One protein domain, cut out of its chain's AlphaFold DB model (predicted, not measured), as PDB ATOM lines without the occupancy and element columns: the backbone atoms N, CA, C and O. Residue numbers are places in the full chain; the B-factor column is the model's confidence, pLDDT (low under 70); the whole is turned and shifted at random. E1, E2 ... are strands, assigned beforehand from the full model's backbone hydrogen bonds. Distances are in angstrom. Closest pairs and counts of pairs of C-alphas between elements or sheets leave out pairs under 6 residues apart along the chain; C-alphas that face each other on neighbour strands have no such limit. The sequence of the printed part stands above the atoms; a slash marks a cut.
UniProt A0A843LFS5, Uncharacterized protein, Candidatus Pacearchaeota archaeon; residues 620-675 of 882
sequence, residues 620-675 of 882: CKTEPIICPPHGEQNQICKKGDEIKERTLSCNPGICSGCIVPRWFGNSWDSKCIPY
ATOM      1  N   CYS A 620     131.137  99.384  82.428       85.19
ATOM      2  CA  CYS A 620     132.559  99.275  82.755       85.19
ATOM      3  C   CYS A 620     132.955 100.119  83.974       85.19
ATOM      4  O   CYS A 620     132.525 101.262  84.098       85.19
ATOM      5  N   LYS A 621     133.815  99.577  84.844       82.06
ATOM      6  CA  LYS A 621     134.419 100.273  85.991       82.06
ATOM      7  C   LYS A 621     135.940 100.135  85.953       82.06
ATOM      8  O   LYS A 621     136.425  99.023  85.781       82.06
ATOM      9  N   THR A 622     136.678 101.227  86.148       82.75
ATOM     10  CA  THR A 622     138.152 101.242  86.144       82.75
ATOM     11  C   THR A 622     138.712 101.455  87.559       82.75
ATOM     12  O   THR A 622     138.274 102.376  88.249       82.75
ATOM     13  N   GLU A 623     139.667 100.627  88.003       75.94
ATOM     14  CA  GLU A 623     140.317 100.721  89.324       75.94
ATOM     15  C   GLU A 623     141.859 100.601  89.242       75.94
ATOM     16  O   GLU A 623     142.352  99.684  88.580       75.94
ATOM     17  N   PRO A 624     142.638 101.465  89.934       73.06
ATOM     18  CA  PRO A 624     142.192 102.658  90.668       73.06
ATOM     19  C   PRO A 624     141.620 103.720  89.716       73.06
ATOM     20  O   PRO A 624     141.999 103.755  88.556       73.06
ATOM     21  N   ILE A 625     140.721 104.592  90.188       67.62
ATOM     22  CA  ILE A 625     140.092 105.634  89.341       67.62
ATOM     23  C   ILE A 625     141.144 106.601  88.770       67.62
ATOM     24  O   ILE A 625     141.028 107.054  87.638       67.62
ATOM     25  N   ILE A 626     142.210 106.860  89.533       67.12
ATOM     26  CA  ILE A 626     143.322 107.731  89.143       67.12
ATOM     27  C   ILE A 626     144.484 106.862  88.659       67.12
ATOM     28  O   ILE A 626     144.935 105.980  89.395       67.12
ATOM     29  N   CYS A 627     144.979 107.123  87.447       66.50
ATOM     30  CA  CYS A 627     146.158 106.445  86.911       66.50
ATOM     31  C   CYS A 627     147.366 106.740  87.810       66.50
ATOM     32  O   CYS A 627     147.706 107.914  87.994       66.50
ATOM     33  N   PRO A 628     148.049 105.726  88.366       69.12
ATOM     34  CA  PRO A 628     149.304 105.962  89.059       69.12
ATOM     35  C   PRO A 628     150.346 106.492  88.056       69.12
ATOM     36  O   PRO A 628     150.338 106.042  86.909       69.12
ATOM     37  N   PRO A 629     151.280 107.373  88.469       56.56
ATOM     38  CA  PRO A 629     152.265 108.001  87.577       56.56
ATOM     39  C   PRO A 629     153.052 107.026  86.683       56.56
ATOM     40  O   PRO A 629     153.471 107.404  85.597       56.56
ATOM     41  N   HIS A 630     153.213 105.772  87.126       66.56
ATOM     42  CA  HIS A 630     153.757 104.651  86.354       66.56
ATOM     43  C   HIS A 630     153.053 103.337  86.743       66.56
ATOM     44  O   HIS A 630     153.682 102.426  87.281       66.56
ATOM     45  N   GLY A 631     151.730 103.270  86.574       75.62
ATOM     46  CA  GLY A 631     150.926 102.113  86.985       75.62
ATOM     47  C   GLY A 631     150.041 101.524  85.894       75.62
ATOM     48  O   GLY A 631     150.075 101.923  84.735       75.62
ATOM     49  N   GLU A 632     149.221 100.564  86.294       81.75
ATOM     50  CA  GLU A 632     148.180  99.977  85.459       81.75
ATOM     51  C   GLU A 632     146.826 100.200  86.137       81.75
ATOM     52  O   GLU A 632     146.726 100.212  87.368       81.75
ATOM     53  N   GLN A 633     145.785 100.392  85.337       86.25
ATOM     54  CA  GLN A 633     144.400 100.409  85.788       86.25
ATOM     55  C   GLN A 633     143.675  99.194  85.222       86.25
ATOM     56  O   GLN A 633     143.812  98.883  84.044       86.25
ATOM     57  N   ASN A 634     142.846  98.532  86.015       89.25
ATOM     58  CA  ASN A 634     142.007  97.446  85.521       89.25
ATOM     59  C   ASN A 634     140.612  97.980  85.234       89.25
ATOM     60  O   ASN A 634     139.935  98.465  86.139       89.25
ATOM     61  N   GLN A 635     140.177  97.885  83.981       90.62
ATOM     62  CA  GLN A 635     138.800  98.143  83.601       90.62
ATOM     63  C   GLN A 635     138.022  96.832  83.514       90.62
ATOM     64  O   GLN A 635     138.342  95.956  82.715       90.62
ATOM     65  N   ILE A 636     136.972  96.733  84.320       92.31
ATOM     66  CA  ILE A 636     136.084  95.584  84.441       92.31
ATOM     67  C   ILE A 636     134.741  95.964  83.822       92.31
ATOM     68  O   ILE A 636     134.012  96.791  84.366       92.31
ATOM     69  N   CYS A 637     134.422  95.373  82.679       89.38
ATOM     70  CA  CYS A 637     133.174  95.552  81.952       89.38
ATOM     71  C   CYS A 637     132.237  94.375  82.202       89.38
ATOM     72  O   CYS A 637     132.631  93.224  82.038       89.38
ATOM     73  N   LYS A 638     130.982  94.655  82.557       89.38
ATOM     74  CA  LYS A 638     129.954  93.643  82.806       89.38
ATOM     75  C   LYS A 638     128.767  93.818  81.861       89.38
ATOM     76  O   LYS A 638     128.233  94.920  81.739       89.38
ATOM     77  N   LYS A 639     128.325  92.728  81.234       89.62
ATOM     78  CA  LYS A 639     127.087  92.642  80.443       89.62
ATOM     79  C   LYS A 639     126.333  91.382  80.867       89.62
ATOM     80  O   LYS A 639     126.738  90.270  80.550       89.62
ATOM     81  N   GLY A 640     125.246  91.544  81.622       89.50
ATOM     82  CA  GLY A 640     124.593  90.400  82.273       89.50
ATOM     83  C   GLY A 640     125.548  89.727  83.264       89.50
ATOM     84  O   GLY A 640     126.104  90.415  84.115       89.50
ATOM     85  N   ASP A 641     125.765  88.418  83.140       89.31
ATOM     86  CA  ASP A 641     126.741  87.665  83.951       89.31
ATOM     87  C   ASP A 641     128.140  87.590  83.315       89.31
ATOM     88  O   ASP A 641     129.080  87.097  83.941       89.31
ATOM     89  N   GLU A 642     128.309  88.099  82.095       88.31
ATOM     90  CA  GLU A 642     129.601  88.122  81.415       88.31
ATOM     91  C   GLU A 642     130.453  89.280  81.948       88.31
ATOM     92  O   GLU A 642     130.020  90.436  81.950       88.31
ATOM     93  N   ILE A 643     131.667  88.964  82.408       91.94
ATOM     94  CA  ILE A 643     132.656  89.932  82.891       91.94
ATOM     95  C   ILE A 643     133.872  89.867  81.971       91.94
ATOM     96  O   ILE A 643     134.429  88.793  81.743       91.94
ATOM     97  N   LYS A 644     134.296  91.025  81.464       91.94
ATOM     98  CA  LYS A 644     135.551  91.199  80.734       91.94
ATOM     99  C   LYS A 644     136.432  92.182  81.473       91.94
ATOM    100  O   LYS A 644     136.010  93.295  81.767       91.94
ATOM    101  N   GLU A 645     137.660  91.768  81.735       93.69
ATOM    102  CA  GLU A 645     138.670  92.615  82.351       93.69
ATOM    103  C   GLU A 645     139.720  92.973  81.306       93.69
ATOM    104  O   GLU A 645     140.157  92.120  80.530       93.69
ATOM    105  N   ARG A 646     140.114  94.244  81.275       87.94
ATOM    106  CA  ARG A 646     141.273  94.703  80.515       87.94
ATOM    107  C   ARG A 646     142.157  95.573  81.390       87.94
ATOM    108  O   ARG A 646     141.671  96.472  82.072       87.94
ATOM    109  N   THR A 647     143.454  95.313  81.337       90.00
ATOM    110  CA  THR A 647     144.468  96.116  82.016       90.00
ATOM    111  C   THR A 647     144.926  97.227  81.077       90.00
ATOM    112  O   THR A 647     145.369  96.975  79.958       90.00
ATOM    113  N   LEU A 648     144.751  98.467  81.514       79.62
ATOM    114  CA  LEU A 648     145.124  99.693  80.826       79.62
ATOM    115  C   LEU A 648     146.457 100.163  81.406       79.62
ATOM    116  O   LEU A 648     146.544 100.495  82.588       79.62
ATOM    117  N   SER A 649     147.502 100.179  80.581       76.69
ATOM    118  CA  SER A 649     148.796 100.725  80.985       76.69
ATOM    119  C   SER A 649     148.712 102.251  81.026       76.69
ATOM    120  O   SER A 649     148.372 102.885  80.023       76.69
ATOM    121  N   CYS A 650     149.003 102.844  82.182       70.69
ATOM    122  CA  CYS A 650     149.072 104.291  82.335       70.69
ATOM    123  C   CYS A 650     150.379 104.792  81.721       70.69
ATOM    124  O   CYS A 650     151.394 104.913  82.407       70.69
ATOM    125  N   ASN A 651     150.363 105.078  80.420       57.97
ATOM    126  CA  ASN A 651     151.435 105.836  79.785       57.97
ATOM    127  C   ASN A 651     151.199 107.341  80.011       57.97
ATOM    128  O   ASN A 651     150.045 107.780  79.950       57.97
ATOM    129  N   PRO A 652     152.253 108.149  80.241       49.88
ATOM    130  CA  PRO A 652     152.143 109.606  80.262       49.88
ATOM    131  C   PRO A 652     151.660 110.076  78.882       49.88
ATOM    132  O   PRO A 652     152.427 110.132  77.926       49.88
ATOM    133  N   GLY A 653     150.353 110.305  78.768       55.53
ATOM    134  CA  GLY A 653     149.651 110.519  77.499       55.53
ATOM    135  C   GLY A 653     148.143 110.259  77.583       55.53
ATOM    136  O   GLY A 653     147.387 110.846  76.817       55.53
ATOM    137  N   ILE A 654     147.674 109.451  78.545       59.62
ATOM    138  CA  ILE A 654     146.241 109.342  78.867       59.62
ATOM    139  C   ILE A 654     145.891 110.462  79.852       59.62
ATOM    140  O   ILE A 654     146.493 110.563  80.919       59.62
ATOM    141  N   CYS A 655     144.950 111.330  79.479       64.44
ATOM    142  CA  CYS A 655     144.607 112.523  80.248       64.44
ATOM    143  C   CYS A 655     144.123 112.183  81.670       64.44
ATOM    144  O   CYS A 655     143.014 111.687  81.851       64.44
ATOM    145  N   SER A 656     144.932 112.472  82.691       72.75
ATOM    146  CA  SER A 656     144.562 112.335  84.108       72.75
ATOM    147  C   SER A 656     143.846 113.593  84.617       72.75
ATOM    148  O   SER A 656     144.300 114.239  85.568       72.75
ATOM    149  N   GLY A 657     142.789 114.000  83.917       84.38
ATOM    150  CA  GLY A 657     142.182 115.310  84.084       84.38
ATOM    151  C   GLY A 657     140.980 115.548  83.172       84.38
ATOM    152  O   GLY A 657     140.364 114.601  82.689       84.38
ATOM    153  N   CYS A 658     140.641 116.811  82.937       87.38
ATOM    154  CA  CYS A 658     139.528 117.199  82.078       87.38
ATOM    155  C   CYS A 658     140.038 117.457  80.672       87.38
ATOM    156  O   CYS A 658     141.066 118.110  80.472       87.38
ATOM    157  N   ILE A 659     139.279 116.973  79.699       84.12
ATOM    158  CA  ILE A 659     139.478 117.319  78.299       84.12
ATOM    159  C   ILE A 659     138.780 118.660  78.091       84.12
ATOM    160  O   ILE A 659     137.552 118.728  78.140       84.12
ATOM    161  N   VAL A 660     139.551 119.731  77.906       81.00
ATOM    162  CA  VAL A 660     138.983 121.047  77.589       81.00
ATOM    163  C   VAL A 660     138.942 121.275  76.078       81.00
ATOM    164  O   VAL A 660     139.858 120.839  75.369       81.00
ATOM    165  N   PRO A 661     137.897 121.958  75.570       68.50
ATOM    166  CA  PRO A 661     137.831 122.366  74.174       68.50
ATOM    167  C   PRO A 661     139.042 123.212  73.753       68.50
ATOM    168  O   PRO A 661     139.665 123.908  74.556       68.50
ATOM    169  N   ARG A 662     139.343 123.169  72.456       66.50
ATOM    170  CA  ARG A 662     140.578 123.680  71.841       66.50
ATOM    171  C   ARG A 662     140.852 125.176  72.049       66.50
ATOM    172  O   ARG A 662     142.013 125.561  72.079       66.50
ATOM    173  N   TRP A 663     139.834 126.010  72.285       65.38
ATOM    174  CA  TRP A 663     139.990 127.461  72.501       65.38
ATOM    175  C   TRP A 663     140.757 127.846  73.786       65.38
ATOM    176  O   TRP A 663     140.992 129.022  74.037       65.38
ATOM    177  N   PHE A 664     141.231 126.862  74.562       60.22
ATOM    178  CA  PHE A 664     142.237 127.027  75.617       60.22
ATOM    179  C   PHE A 664     143.703 127.117  75.111       60.22
ATOM    180  O   PHE A 664     144.623 127.214  75.928       60.22
ATOM    181  N   GLY A 665     143.987 127.089  73.797       50.09
ATOM    182  CA  GLY A 665     145.322 127.420  73.261       50.09
ATOM    183  C   GLY A 665     145.478 127.373  71.730       50.09
ATOM    184  O   GLY A 665     144.587 126.936  71.020       50.09
ATOM    185  N   ASN A 666     146.649 127.792  71.224       44.06
ATOM    186  CA  ASN A 666     146.910 128.064  69.794       44.06
ATOM    187  C   ASN A 666     147.156 126.828  68.884       44.06
ATOM    188  O   ASN A 666     147.875 126.943  67.896       44.06
ATOM    189  N   SER A 667     146.630 125.636  69.190       50.81
ATOM    190  CA  SER A 667     146.791 124.460  68.309       50.81
ATOM    191  C   SER A 667     145.614 123.488  68.410       50.81
ATOM    192  O   SER A 667     145.015 123.335  69.472       50.81
ATOM    193  N   TRP A 668     145.304 122.811  67.302       50.84
ATOM    194  CA  TRP A 668     144.097 122.006  67.058       50.84
ATOM    195  C   TRP A 668     143.984 120.674  67.839       50.84
ATOM    196  O   TRP A 668     143.258 119.776  67.422       50.84
ATOM    197  N   ASP A 669     144.613 120.540  69.007       67.12
ATOM    198  CA  ASP A 669     144.527 119.346  69.861       67.12
ATOM    199  C   ASP A 669     143.774 119.655  71.159       67.12
ATOM    200  O   ASP A 669     144.042 120.656  71.827       67.12
ATOM    201  N   SER A 670     142.821 118.795  71.546       71.19
ATOM    202  CA  SER A 670     142.150 118.908  72.848       71.19
ATOM    203  C   SER A 670     143.189 118.792  73.961       71.19
ATOM    204  O   SER A 670     143.900 117.791  74.055       71.19
ATOM    205  N   LYS A 671     143.290 119.813  74.816       79.69
ATOM    206  CA  LYS A 671     144.287 119.826  75.890       79.69
ATOM    207  C   LYS A 671     143.743 119.131  77.127       79.69
ATOM    208  O   LYS A 671     142.604 119.344  77.539       79.69
ATOM    209  N   CYS A 672     144.591 118.308  77.733       84.81
ATOM    210  CA  CYS A 672     144.329 117.750  79.047       84.81
ATOM    211  C   CYS A 672     144.740 118.754  80.124       84.81
ATOM    212  O   CYS A 672     145.913 119.130  80.187       84.81
ATOM    213  N   ILE A 673     143.811 119.144  80.993       88.56
ATOM    214  CA  ILE A 673     144.130 119.897  82.212       88.56
ATOM    215  C   ILE A 673     144.012 118.983  83.433       88.56
ATOM    216  O   ILE A 673     143.046 118.230  83.515       88.56
ATOM    217  N   PRO A 674     144.957 119.011  84.388       89.94
ATOM    218  CA  PRO A 674     144.913 118.117  85.542       89.94
ATOM    219  C   PRO A 674     143.714 118.421  86.453       89.94
ATOM    220  O   PRO A 674     143.212 119.546  86.491       89.94
ATOM    221  N   TYR A 675     143.279 117.430  87.234       89.50
ATOM    222  CA  TYR A 675     142.252 117.635  88.261       89.50
ATOM    223  C   TYR A 675     142.625 118.762  89.230       89.50
ATOM    224  O   TYR A 675     143.782 118.911  89.630       89.50
TER     225      TYR A 675
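Overview. This is residues 620 to 675 of the 882 residues of an uncharacterized protein of Candidatus Pacearchaeota archaeon (UniProt A0A843LFS5). The domain is an elongated chain of two small lobes: a ribbon-like sheet of three strands, built on the long hairpin E2-E3 with the short strand E1 along E2, and a much smaller hairpin of two short strands, E4 and E5. The lobes are joined by the one link of residues 650 to 656, and the strands of one have no contact with those of the other; the tight turn between E2 and E3 makes one tip of the long axis, and the loop between E4 and E5 makes the other. The printed part has 56 residues with no named helix and five named strands, E1 to E5 in order along the chain, which hold 28 of them; the class is all strand. The sheets have the orders E1 - E2 - E3 and E4 - E5, both antiparallel throughout. The whole is loose, with a radius of gyration of the C-alphas of 14.5 A, and spans 47 by 26 by 17 A.

Arrangement. The larger sheet has E2, residues 632 to 639, as its inner strand, with E1, residues 620 to 623, and E3, residues 642 to 649, as its edge strands. These three form a meander, each strand the antiparallel neighbour of the one before. E2 and E3 are a hairpin, with an angle of 160 degrees between their directions. Their C-alphas face each other from 632 and 649, 4.6 A apart, to 639 and 642, 5.3 A apart. N 635 and O 646 are 2.8 A apart and N 648 and O 633 are 2.7 A apart, both within hydrogen-bond range. E1 and E2 are also a hairpin, with an angle of 155 degrees between their directions. The C-alphas of Cys 620 and Cys 637 face each other at 3.9 A, and those of Glu 623 and Asn 634 at 5.3 A. N 621 and O 636 are within hydrogen-bond range at 2.8 A, as are N 634 and O 623 at 2.9 A. The C-alphas of this sheet lie up to 3.1 A off the best plane through them. The second sheet is the hairpin of E4, residues 657 to 660, and E5, residues 671 to 674. They are antiparallel, with an angle of 146 degrees between their directions. The C-alphas of Gly 657 and Pro 674 face each other at 4.2 A, and N 658 and O 673 are within hydrogen-bond range at 2.9 A. E4 and E5 are both apart from E1, E2 and E3.

Along the chain. E2 runs 22.9 A from Glu 632 to Lys 639, and E3 runs 23.0 A from Glu 642 to Ser 649. E1, from Cys 620 to Glu 623, is 10.3 A long and begins with C-alpha 620 at (132.559, 99.275, 82.755). E3 ends with C-alpha 649 at (148.796, 100.725, 80.985). E4, from Gly 657 to Val 660, is 9.2 A long, and E5, from Lys 671 to Pro 674, is 9.8 A long. E5 ends with C-alpha 674 at (144.913, 118.117, 85.542).

Size, cuts and confidence. The two C-alphas farthest apart, those of Asp 641 and Asn 666, are 47.3 A apart, and the first and last printed C-alphas, of Cys 620 and Tyr 675, are 21.5 A apart. The printed part has no cut. The link from E2 to E3 is tight, with 2 residues; those from E1 to E2, E3 to E4 and E4 to E5 are short, with 8, 7 and 10 residues. The mean pLDDT of the printed part is 75.9, and 20 residues are under 70: residues 625 to 630, 651 to 655 and 661 to 669.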